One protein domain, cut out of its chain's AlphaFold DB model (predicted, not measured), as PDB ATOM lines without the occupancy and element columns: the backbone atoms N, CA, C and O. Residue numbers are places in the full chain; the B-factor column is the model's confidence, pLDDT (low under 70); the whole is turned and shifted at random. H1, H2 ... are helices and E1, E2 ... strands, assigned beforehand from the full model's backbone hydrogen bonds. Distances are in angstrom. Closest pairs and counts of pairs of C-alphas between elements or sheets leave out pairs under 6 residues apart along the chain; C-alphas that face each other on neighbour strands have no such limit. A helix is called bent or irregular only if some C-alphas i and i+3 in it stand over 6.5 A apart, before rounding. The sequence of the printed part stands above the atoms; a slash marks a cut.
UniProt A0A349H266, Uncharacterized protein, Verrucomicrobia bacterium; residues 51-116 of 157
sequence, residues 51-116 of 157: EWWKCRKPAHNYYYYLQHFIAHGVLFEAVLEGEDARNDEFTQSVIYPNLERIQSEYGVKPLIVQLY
ATOM      1  N   GLU A  51      92.961 -32.857  21.935       85.56
ATOM      2  CA  GLU A  51      92.060 -32.899  23.093       85.56
ATOM      3  C   GLU A  51      91.736 -34.332  23.525       85.56
ATOM      4  O   GLU A  51      91.759 -34.643  24.714       85.56
ATOM      5  N   TRP A  52      91.528 -35.239  22.567       83.44
ATOM      6  CA  TRP A  52      91.278 -36.649  22.864       83.44
ATOM      7  C   TRP A  52      92.470 -37.291  23.587       83.44
ATOM      8  O   TRP A  52      92.292 -38.006  24.576       83.44
ATOM      9  N   TRP A  53      93.692 -36.959  23.161       82.19
ATOM     10  CA  TRP A  53      94.919 -37.425  23.804       82.19
ATOM     11  C   TRP A  53      95.135 -36.829  25.202       82.19
ATOM     12  O   TRP A  53      95.669 -37.522  26.068       82.19
ATOM     13  N   LYS A  54      94.676 -35.598  25.466       82.00
ATOM     14  CA  LYS A  54      94.767 -34.952  26.791       82.00
ATOM     15  C   LYS A  54      93.807 -35.551  27.826       82.00
ATOM     16  O   LYS A  54      94.087 -35.488  29.021       82.00
ATOM     17  N   CYS A  55      92.690 -36.148  27.406       77.38
ATOM     18  CA  CYS A  55      91.644 -36.608  28.326       77.38
ATOM     19  C   CYS A  55      92.020 -37.816  29.211       77.38
ATOM     20  O   CYS A  55      91.273 -38.125  30.142       77.38
ATOM     21  N   ARG A  56      93.116 -38.545  28.944       71.69
ATOM     22  CA  ARG A  56      93.518 -39.738  29.726       71.69
ATOM     23  C   ARG A  56      95.037 -39.895  29.779       71.69
ATOM     24  O   ARG A  56      95.771 -39.240  29.049       71.69
ATOM     25  N   LYS A  57      95.516 -40.816  30.626       72.56
ATOM     26  CA  LYS A  57      96.930 -41.225  30.615       72.56
ATOM     27  C   LYS A  57      97.308 -41.743  29.215       72.56
ATOM     28  O   LYS A  57      96.545 -42.554  28.682       72.56
ATOM     29  N   PRO A  58      98.478 -41.372  28.660       69.12
ATOM     30  CA  PRO A  58      98.862 -41.711  27.288       69.12
ATOM     31  C   PRO A  58      98.690 -43.197  26.946       69.12
ATOM     32  O   PRO A  58      98.018 -43.526  25.975       69.12
ATOM     33  N   ALA A  59      99.168 -44.101  27.806       69.12
ATOM     34  CA  ALA A  59      99.074 -45.548  27.585       69.12
ATOM     35  C   ALA A  59      97.630 -46.091  27.559       69.12
ATOM     36  O   ALA A  59      97.348 -47.079  26.887       69.12
ATOM     37  N   HIS A  60      96.696 -45.444  28.265       75.62
ATOM     38  CA  HIS A  60      95.292 -45.867  28.295       75.62
ATOM     39  C   HIS A  60      94.543 -45.438  27.035       75.62
ATOM     40  O   HIS A  60      93.571 -46.092  26.662       75.62
ATOM     41  N   ASN A  61      94.966 -44.354  26.381       83.31
ATOM     42  CA  ASN A  61      94.369 -43.929  25.118       83.31
ATOM     43  C   ASN A  61      94.650 -44.937  24.003       83.31
ATOM     44  O   ASN A  61      93.767 -45.181  23.189       83.31
ATOM     45  N   TYR A  62      95.806 -45.606  24.025       87.06
ATOM     46  CA  TYR A  62      96.144 -46.616  23.021       87.06
ATOM     47  C   TYR A  62      95.156 -47.782  22.973       87.06
ATOM     48  O   TYR A  62      94.855 -48.242  21.880       87.06
ATOM     49  N   TYR A  63      94.571 -48.190  24.105       89.94
ATOM     50  CA  TYR A  63      93.495 -49.187  24.110       89.94
ATOM     51  C   TYR A  63      92.356 -48.797  23.157       89.94
ATOM     52  O   TYR A  63      92.033 -49.511  22.214       89.94
ATOM     53  N   TYR A  64      91.782 -47.616  23.385       89.38
ATOM     54  CA  TYR A  64      90.624 -47.125  22.640       89.38
ATOM     55  C   TYR A  64      90.988 -46.728  21.212       89.38
ATOM     56  O   TYR A  64      90.196 -46.923  20.296       89.38
ATOM     57  N   TYR A  65      92.200 -46.208  21.009       89.81
ATOM     58  CA  TYR A  65      92.723 -45.917  19.680       89.81
ATOM     59  C   TYR A  65      92.797 -47.197  18.843       89.81
ATOM     60  O   TYR A  65      92.228 -47.258  17.758       89.81
ATOM     61  N   LEU A  66      93.422 -48.250  19.383       91.00
ATOM     62  CA  LEU A  66      93.597 -49.531  18.701       91.00
ATOM     63  C   LEU A  66      92.260 -50.228  18.417       91.00
ATOM     64  O   LEU A  66      92.108 -50.841  17.362       91.00
ATOM     65  N   GLN A  67      91.260 -50.076  19.292       92.25
ATOM     66  CA  GLN A  67      89.910 -50.597  19.052       92.25
ATOM     67  C   GLN A  67      89.275 -50.072  17.758       92.25
ATOM     68  O   GLN A  67      88.565 -50.823  17.087       92.25
ATOM     69  N   HIS A  68      89.535 -48.821  17.361       90.88
ATOM     70  CA  HIS A  68      88.983 -48.285  16.113       90.88
ATOM     71  C   HIS A  68      89.432 -49.090  14.884       90.88
ATOM     72  O   HIS A  68      88.660 -49.243  13.942       90.88
ATOM     73  N   PHE A  69      90.624 -49.684  14.916       92.44
ATOM     74  CA  PHE A  69      91.175 -50.491  13.822       92.44
ATOM     75  C   PHE A  69      90.709 -51.954  13.833       92.44
ATOM     76  O   PHE A  69      91.125 -52.750  12.995       92.44
ATOM     77  N   ILE A  70      89.831 -52.331  14.768       91.62
ATOM     78  CA  ILE A  70      89.104 -53.606  14.698       91.62
ATOM     79  C   ILE A  70      87.970 -53.510  13.667       91.62
ATOM     80  O   ILE A  70      87.690 -54.481  12.970       91.62
ATOM     81  N   ALA A  71      87.303 -52.353  13.580       88.06
ATOM     82  CA  ALA A  71      86.047 -52.209  12.839       88.06
ATOM     83  C   ALA A  71      86.046 -51.103  11.773       88.06
ATOM     84  O   ALA A  71      85.231 -51.147  10.854       88.06
ATOM     85  N   HIS A  72      86.908 -50.091  11.896       89.50
ATOM     86  CA  HIS A  72      86.787 -48.850  11.122       89.50
ATOM     87  C   HIS A  72      88.015 -48.503  10.284       89.50
ATOM     88  O   HIS A  72      87.975 -47.521   9.545       89.50
ATOM     89  N   GLY A  73      89.097 -49.274  10.368       86.88
ATOM     90  CA  GLY A  73      90.296 -48.960   9.605       86.88
ATOM     91  C   GLY A  73      91.379 -50.016   9.692       86.88
ATOM     92  O   GLY A  73      91.293 -50.965  10.462       86.88
ATOM     93  N   VAL A  74      92.411 -49.792   8.889       87.25
ATOM     94  CA  VAL A  74      93.664 -50.541   8.898       87.25
ATOM     95  C   VAL A  74      94.730 -49.617   9.461       87.25
ATOM     96  O   VAL A  74      94.847 -48.475   9.013       87.25
ATOM     97  N   LEU A  75      95.471 -50.091  10.457       87.69
ATOM     98  CA  LEU A  75      96.602 -49.350  10.991       87.69
ATOM     99  C   LEU A  75      97.829 -49.686  10.147       87.69
ATOM    100  O   LEU A  75      98.241 -50.840  10.099       87.69
ATOM    101  N   PHE A  76      98.406 -48.690   9.484       83.31
ATOM    102  CA  PHE A  76      99.696 -48.848   8.825       83.31
ATOM    103  C   PHE A  76     100.784 -48.391   9.786       83.31
ATOM    104  O   PHE A  76     100.852 -47.206  10.097       83.31
ATOM    105  N   GLU A  77     101.594 -49.321  10.278       75.56
ATOM    106  CA  GLU A  77     102.626 -49.025  11.271       75.56
ATOM    107  C   GLU A  77     103.876 -49.860  11.011       75.56
ATOM    108  O   GLU A  77     103.812 -50.974  10.480       75.56
ATOM    109  N   ALA A  78     105.020 -49.314  11.396       69.00
ATOM    110  CA  ALA A  78     106.267 -50.041  11.463       69.00
ATOM    111  C   ALA A  78     106.464 -50.508  12.907       69.00
ATOM    112  O   ALA A  78     106.950 -49.760  13.752       69.00
ATOM    113  N   VAL A  79     106.065 -51.746  13.216       62.00
ATOM    114  CA  VAL A  79     106.415 -52.355  14.509       62.00
ATOM    115  C   VAL A  79     107.891 -52.748  14.431       62.00
ATOM    116  O   VAL A  79     108.239 -53.874  14.089       62.00
ATOM    117  N   LEU A  80     108.753 -51.752  14.621       55.94
ATOM    118  CA  LEU A  80     110.201 -51.876  14.580       55.94
ATOM    119  C   LEU A  80     110.676 -52.515  15.880       55.94
ATOM    120  O   LEU A  80     110.947 -51.815  16.851       55.94
ATOM    121  N   GLU A  81     110.752 -53.840  15.900       54.09
ATOM    122  CA  GLU A  81     111.475 -54.551  16.950       54.09
ATOM    123  C   GLU A  81     112.987 -54.430  16.685       54.09
ATOM    124  O   GLU A  81     113.483 -54.900  15.661       54.09
ATOM    125  N   GLY A  82     113.728 -53.811  17.607       51.69
ATOM    126  CA  GLY A  82     115.192 -53.878  17.660       51.69
ATOM    127  C   GLY A  82     115.988 -52.758  16.975       51.69
ATOM    128  O   GLY A  82     117.215 -52.867  16.921       51.69
ATOM    129  N   GLU A  83     115.358 -51.685  16.477       53.41
ATOM    130  CA  GLU A  83     116.077 -50.552  15.848       53.41
ATOM    131  C   GLU A  83     116.367 -49.369  16.805       53.41
ATOM    132  O   GLU A  83     117.407 -48.719  16.678       53.41
ATOM    133  N   ASP A  84     115.506 -49.101  17.797       57.44
ATOM    134  CA  ASP A  84     115.731 -48.116  18.878       57.44
ATOM    135  C   ASP A  84     115.146 -48.665  20.190       57.44
ATOM    136  O   ASP A  84     113.952 -48.957  20.275       57.44
ATOM    137  N   ALA A  85     115.967 -48.746  21.242       58.62
ATOM    138  CA  ALA A  85     115.572 -49.255  22.558       58.62
ATOM    139  C   ALA A  85     114.342 -48.540  23.160       58.62
ATOM    140  O   ALA A  85     113.605 -49.134  23.947       58.62
ATOM    141  N   ARG A  86     114.090 -47.273  22.796       60.03
ATOM    142  CA  ARG A  86     112.893 -46.533  23.242       60.03
ATOM    143  C   ARG A  86     111.629 -46.941  22.488       60.03
ATOM    144  O   ARG A  86     110.552 -46.960  23.084       60.03
ATOM    145  N   ASN A  87     111.755 -47.266  21.203       62.44
ATOM    146  CA  ASN A  87     110.640 -47.780  20.410       62.44
ATOM    147  C   ASN A  87     110.264 -49.190  20.877       62.44
ATOM    148  O   ASN A  87     109.074 -49.501  20.989       62.44
ATOM    149  N   ASP A  88     111.262 -49.991  21.258       74.62
ATOM    150  CA  ASP A  88     111.054 -51.302  21.871       74.62
ATOM    151  C   ASP A  88     110.307 -51.185  23.206       74.62
ATOM    152  O   ASP A  88     109.283 -51.840  23.396       74.62
ATOM    153  N   GLU A  89     110.747 -50.310  24.119       82.69
ATOM    154  CA  GLU A  89     110.077 -50.129  25.415       82.69
ATOM    155  C   GLU A  89     108.614 -49.704  25.244       82.69
ATOM    156  O   GLU A  89     107.724 -50.255  25.897       82.69
ATOM    157  N   PHE A  90     108.337 -48.753  24.350       83.12
ATOM    158  CA  PHE A  90     106.975 -48.299  24.092       83.12
ATOM    159  C   PHE A  90     106.095 -49.414  23.508       83.12
ATOM    160  O   PHE A  90     104.971 -49.634  23.969       83.12
ATOM    161  N   THR A  91     106.615 -50.166  22.537       84.25
ATOM    162  CA  THR A  91     105.899 -51.289  21.921       84.25
ATOM    163  C   THR A  91     105.557 -52.357  22.958       84.25
ATOM    164  O   THR A  91     104.401 -52.771  23.071       84.25
ATOM    165  N   GLN A  92     106.535 -52.738  23.780       86.50
ATOM    166  CA  GLN A  92     106.383 -53.780  24.794       86.50
ATOM    167  C   GLN A  92     105.493 -53.348  25.966       86.50
ATOM    168  O   GLN A  92     104.717 -54.149  26.480       86.50
ATOM    169  N   SER A  93     105.580 -52.090  26.405       88.12
ATOM    170  CA  SER A  93     104.863 -51.610  27.598       88.12
ATOM    171  C   SER A  93     103.484 -51.014  27.309       88.12
ATOM    172  O   SER A  93     102.637 -50.973  28.204       88.12
ATOM    173  N   VAL A  94     103.234 -50.554  26.077       87.56
ATOM    174  CA  VAL A  94     101.982 -49.882  25.702       87.56
ATOM    175  C   VAL A  94     101.250 -50.621  24.591       87.56
ATOM    176  O   VAL A  94     100.064 -50.906  24.752       87.56
ATOM    177  N   ILE A  95     101.901 -50.938  23.471       87.69
ATOM    178  CA  ILE A  95     101.197 -51.498  22.305       87.69
ATOM    179  C   ILE A  95     100.759 -52.942  22.560       87.69
ATOM    180  O   ILE A  95      99.560 -53.228  22.505       87.69
ATOM    181  N   TYR A  96     101.687 -53.842  22.893       89.62
ATOM    182  CA  TYR A  96     101.371 -55.262  23.079       89.62
ATOM    183  C   TYR A  96     100.344 -55.541  24.184       89.62
ATOM    184  O   TYR A  96      99.364 -56.229  23.885       89.62
ATOM    185  N   PRO A  97     100.435 -54.947  25.389       91.88
ATOM    186  CA  PRO A  97      99.436 -55.178  26.431       91.88
ATOM    187  C   PRO A  97      98.025 -54.753  26.006       91.88
ATOM    188  O   PRO A  97      97.037 -55.405  26.345       91.88
ATOM    189  N   ASN A  98      97.903 -53.674  25.226       91.44
ATOM    190  CA  ASN A  98      96.610 -53.233  24.707       91.44
ATOM    191  C   ASN A  98      96.077 -54.161  23.604       91.44
ATOM    192  O   ASN A  98      94.876 -54.427  23.578       91.44
ATOM    193  N   LEU A  99      96.940 -54.693  22.733       91.75
ATOM    194  CA  LEU A  99      96.547 -55.681  21.720       91.75
ATOM    195  C   LEU A  99      96.098 -57.009  22.344       91.75
ATOM    196  O   LEU A  99      95.095 -57.577  21.912       91.75
ATOM    197  N   GLU A 100      96.805 -57.489  23.369       93.50
ATOM    198  CA  GLU A 100      96.421 -58.683  24.133       93.50
ATOM    199  C   GLU A 100      95.078 -58.486  24.829       93.50
ATOM    200  O   GLU A 100      94.195 -59.342  24.746       93.50
ATOM    201  N   ARG A 101      94.892 -57.325  25.462       93.62
ATOM    202  CA  ARG A 101      93.625 -56.964  26.093       93.62
ATOM    203  C   ARG A 101      92.473 -56.958  25.092       93.62
ATOM    204  O   ARG A 101      91.437 -57.558  25.361       93.62
ATOM    205  N   ILE A 102      92.655 -56.315  23.938       93.88
ATOM    206  CA  ILE A 102      91.658 -56.293  22.860       93.88
ATOM    207  C   ILE A 102      91.311 -57.717  22.410       93.88
ATOM    208  O   ILE A 102      90.133 -58.052  22.301       93.88
ATOM    209  N   GLN A 103      92.316 -58.569  22.185       95.25
ATOM    210  CA  GLN A 103      92.075 -59.948  21.768       95.25
ATOM    211  C   GLN A 103      91.311 -60.745  22.829       95.25
ATOM    212  O   GLN A 103      90.424 -61.519  22.480       95.25
ATOM    213  N   SER A 104      91.633 -60.547  24.106       96.06
ATOM    214  CA  SER A 104      90.930 -61.189  25.219       96.06
ATOM    215  C   SER A 104      89.463 -60.746  25.308       96.06
ATOM    216  O   SER A 104      88.579 -61.577  25.497       96.06
ATOM    217  N   GLU A 105      89.187 -59.448  25.125       96.06
ATOM    218  CA  GLU A 105      87.832 -58.889  25.244       96.06
ATOM    219  C   GLU A 105      86.943 -59.163  24.013       96.06
ATOM    220  O   GLU A 105      85.752 -59.427  24.173       96.06
ATOM    221  N   TYR A 106      87.490 -59.123  22.791       95.19
ATOM    222  CA  TYR A 106      86.701 -59.199  21.548       95.19
ATOM    223  C   TYR A 106      86.966 -60.447  20.697       95.19
ATOM    224  O   TYR A 106      86.282 -60.657  19.696       95.19
ATOM    225  N   GLY A 107      87.964 -61.264  21.040       96.12
ATOM    226  CA  GLY A 107      88.358 -62.446  20.262       96.12
ATOM    227  C   GLY A 107      89.051 -62.137  18.929       96.12
ATOM    228  O   GLY A 107      89.375 -63.055  18.178       96.12
ATOM    229  N   VAL A 108      89.301 -60.860  18.625       93.94
ATOM    230  CA  VAL A 108      89.897 -60.374  17.369       93.94
ATOM    231  C   VAL A 108      91.000 -59.357  17.649       93.94
ATOM    232  O   VAL A 108      91.068 -58.797  18.741       93.94
ATOM    233  N   LYS A 109      91.869 -59.105  16.664       90.56
ATOM    234  CA  LYS A 109      92.914 -58.071  16.729       90.56
ATOM    235  C   LYS A 109      92.692 -57.002  15.656       90.56
ATOM    236  O   LYS A 109      92.146 -57.329  14.602       90.56
ATOM    237  N   PRO A 110      93.154 -55.762  15.890       91.94
ATOM    238  CA  PRO A 110      93.304 -54.763  14.840       91.94
ATOM    239  C   PRO A 110      94.087 -55.303  13.644       91.94
ATOM    240  O   PRO A 110      95.080 -56.013  13.833       91.94
ATOM    241  N   LEU A 111      93.684 -54.933  12.426       88.88
ATOM    242  CA  LEU A 111      94.502 -55.208  11.248       88.88
ATOM    243  C   LEU A 111      95.626 -54.173  11.184       88.88
ATOM    244  O   LEU A 111      95.393 -53.012  10.841       88.88
ATOM    245  N   ILE A 112      96.832 -54.609  11.540       87.19
ATOM    246  CA  ILE A 112      98.054 -53.815  11.436       87.19
ATOM    247  C   ILE A 112      98.822 -54.310  10.214       87.19
ATOM    248  O   ILE A 112      99.161 -55.491  10.128       87.19
ATOM    249  N   VAL A 113      99.057 -53.420   9.260       84.75
ATOM    250  CA  VAL A 113      99.803 -53.698   8.034       84.75
ATOM    251  C   VAL A 113     101.125 -52.962   8.113       84.75
ATOM    252  O   VAL A 113     101.173 -51.801   8.521       84.75
ATOM    253  N   GLN A 114     102.201 -53.636   7.718       76.69
ATOM    254  CA  GLN A 114     103.502 -52.994   7.643       76.69
ATOM    255  C   GLN A 114     103.421 -51.831   6.655       76.69
ATOM    256  O   GLN A 114     102.983 -52.007   5.516       76.69
ATOM    257  N   LEU A 115     103.824 -50.641   7.100       74.38
ATOM    258  CA  LEU A 115     103.776 -49.443   6.262       74.38
ATOM    259  C   LEU A 115     104.633 -49.597   4.987       74.38
ATOM    260  O   LEU A 115     104.344 -48.952   3.982       74.38
ATOM    261  N   TYR A 116     105.640 -50.476   5.013       72.75
ATOM    262  CA  TYR A 116     106.570 -50.719   3.912       72.75
ATOM    263  C   TYR A 116     106.900 -52.205   3.691       72.75
ATOM    264  O   TYR A 116     106.784 -53.017   4.611       72.75
TER     265      TYR A 116
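AT A GLANCE: This is residues 51 to 116 of the 157 residues of an uncharacterized protein of Verrucomicrobia bacterium (UniProt A0A349H266). Two helices, H2 and the second arm of the long bent helix H3, cross at a steep tilt, and a small ribbon of two short parallel strands, E1 and E2, lies near the last residues of H2, with the short H1 near its first residues. The first arm of H3 continues nearly straight away from the crossing, and residues 78 to 84 join its far end to E1, giving a frame with few contacts between its sides. The printed part has 66 residues, with three named helices and two named strands in the order H1, H2, E1, H3, E2; the class is mostly helix. The whole is compact, with a radius of gyration of the C-alphas of 12.2 A and spans of 30 by 27 by 23 A.

IN THESE COORDINATES: H1 is residues 51 to 54, beginning at C-alpha 51 at (92.060, -32.899, 23.093). H2 is residues 58 to 71 and measures 22.0 A from first to last C-alpha, ending at C-alpha 71 at (86.047, -52.209, 12.839). E1 is residues 75 to 77, 6.0 A long. H3, residues 85 to 106, was assigned as one helix by its hydrogen bonds but is bent: C-alphas 93 and 96 are 6.8 A apart. Its arms are H3a, residues 85 to 93, 12.1 A long, and H3b, residues 96 to 106, 15.3 A long, at a shallow tilt of 24 degrees. E2 is residues 112 to 114, 6.7 A long, ending at C-alpha 114 at (103.502, -52.994, 7.643).

HOW THE PARTS SIT: H1 and H2 are close but not clearly touching; their closest C-alphas, those of Trp 53 and Asn 61, are 6.7 A apart. H2 touches H3b with residues 62 to 67 alone, and the closest C-alphas, those of Tyr 63 and Asn 98, are 5.1 A apart. H2 and H3b run the same way at a steep tilt of 46 degrees. H2 and H3a are only just apart, at 8.4 A. E1 and E2 are parallel, with 38 degrees between their directions; N 113 and O 75 are 2.8 A apart and N 77 and O 113 are 3.1 A apart, both within hydrogen-bond range. E1, H3 and E2 form a strand-helix-strand unit, two parallel neighbour strands with a helix between them along the chain, and its crossover is right-handed. E1 and H3b are apart. In H3a and H3b every O i to N i+4 pair is within hydrogen-bond range; in H2 3 of 10 are, beside 10 of 11 O i to N i+3 pairs, and H1 is too short for an O i to N i+4 pair.

THE WHOLE: The two C-alphas farthest apart, those of Cys 55 and Tyr 116, are 31.9 A apart. The printed part has no cut. The links H1 to H2, H2 to E1 and H3 to E2 are tight, and the link E1 to H3, with 7 residues, is short. The mean pLDDT of the printed part is 82.0, and it is under 70 at residues 58 to 59 and 78 to 87.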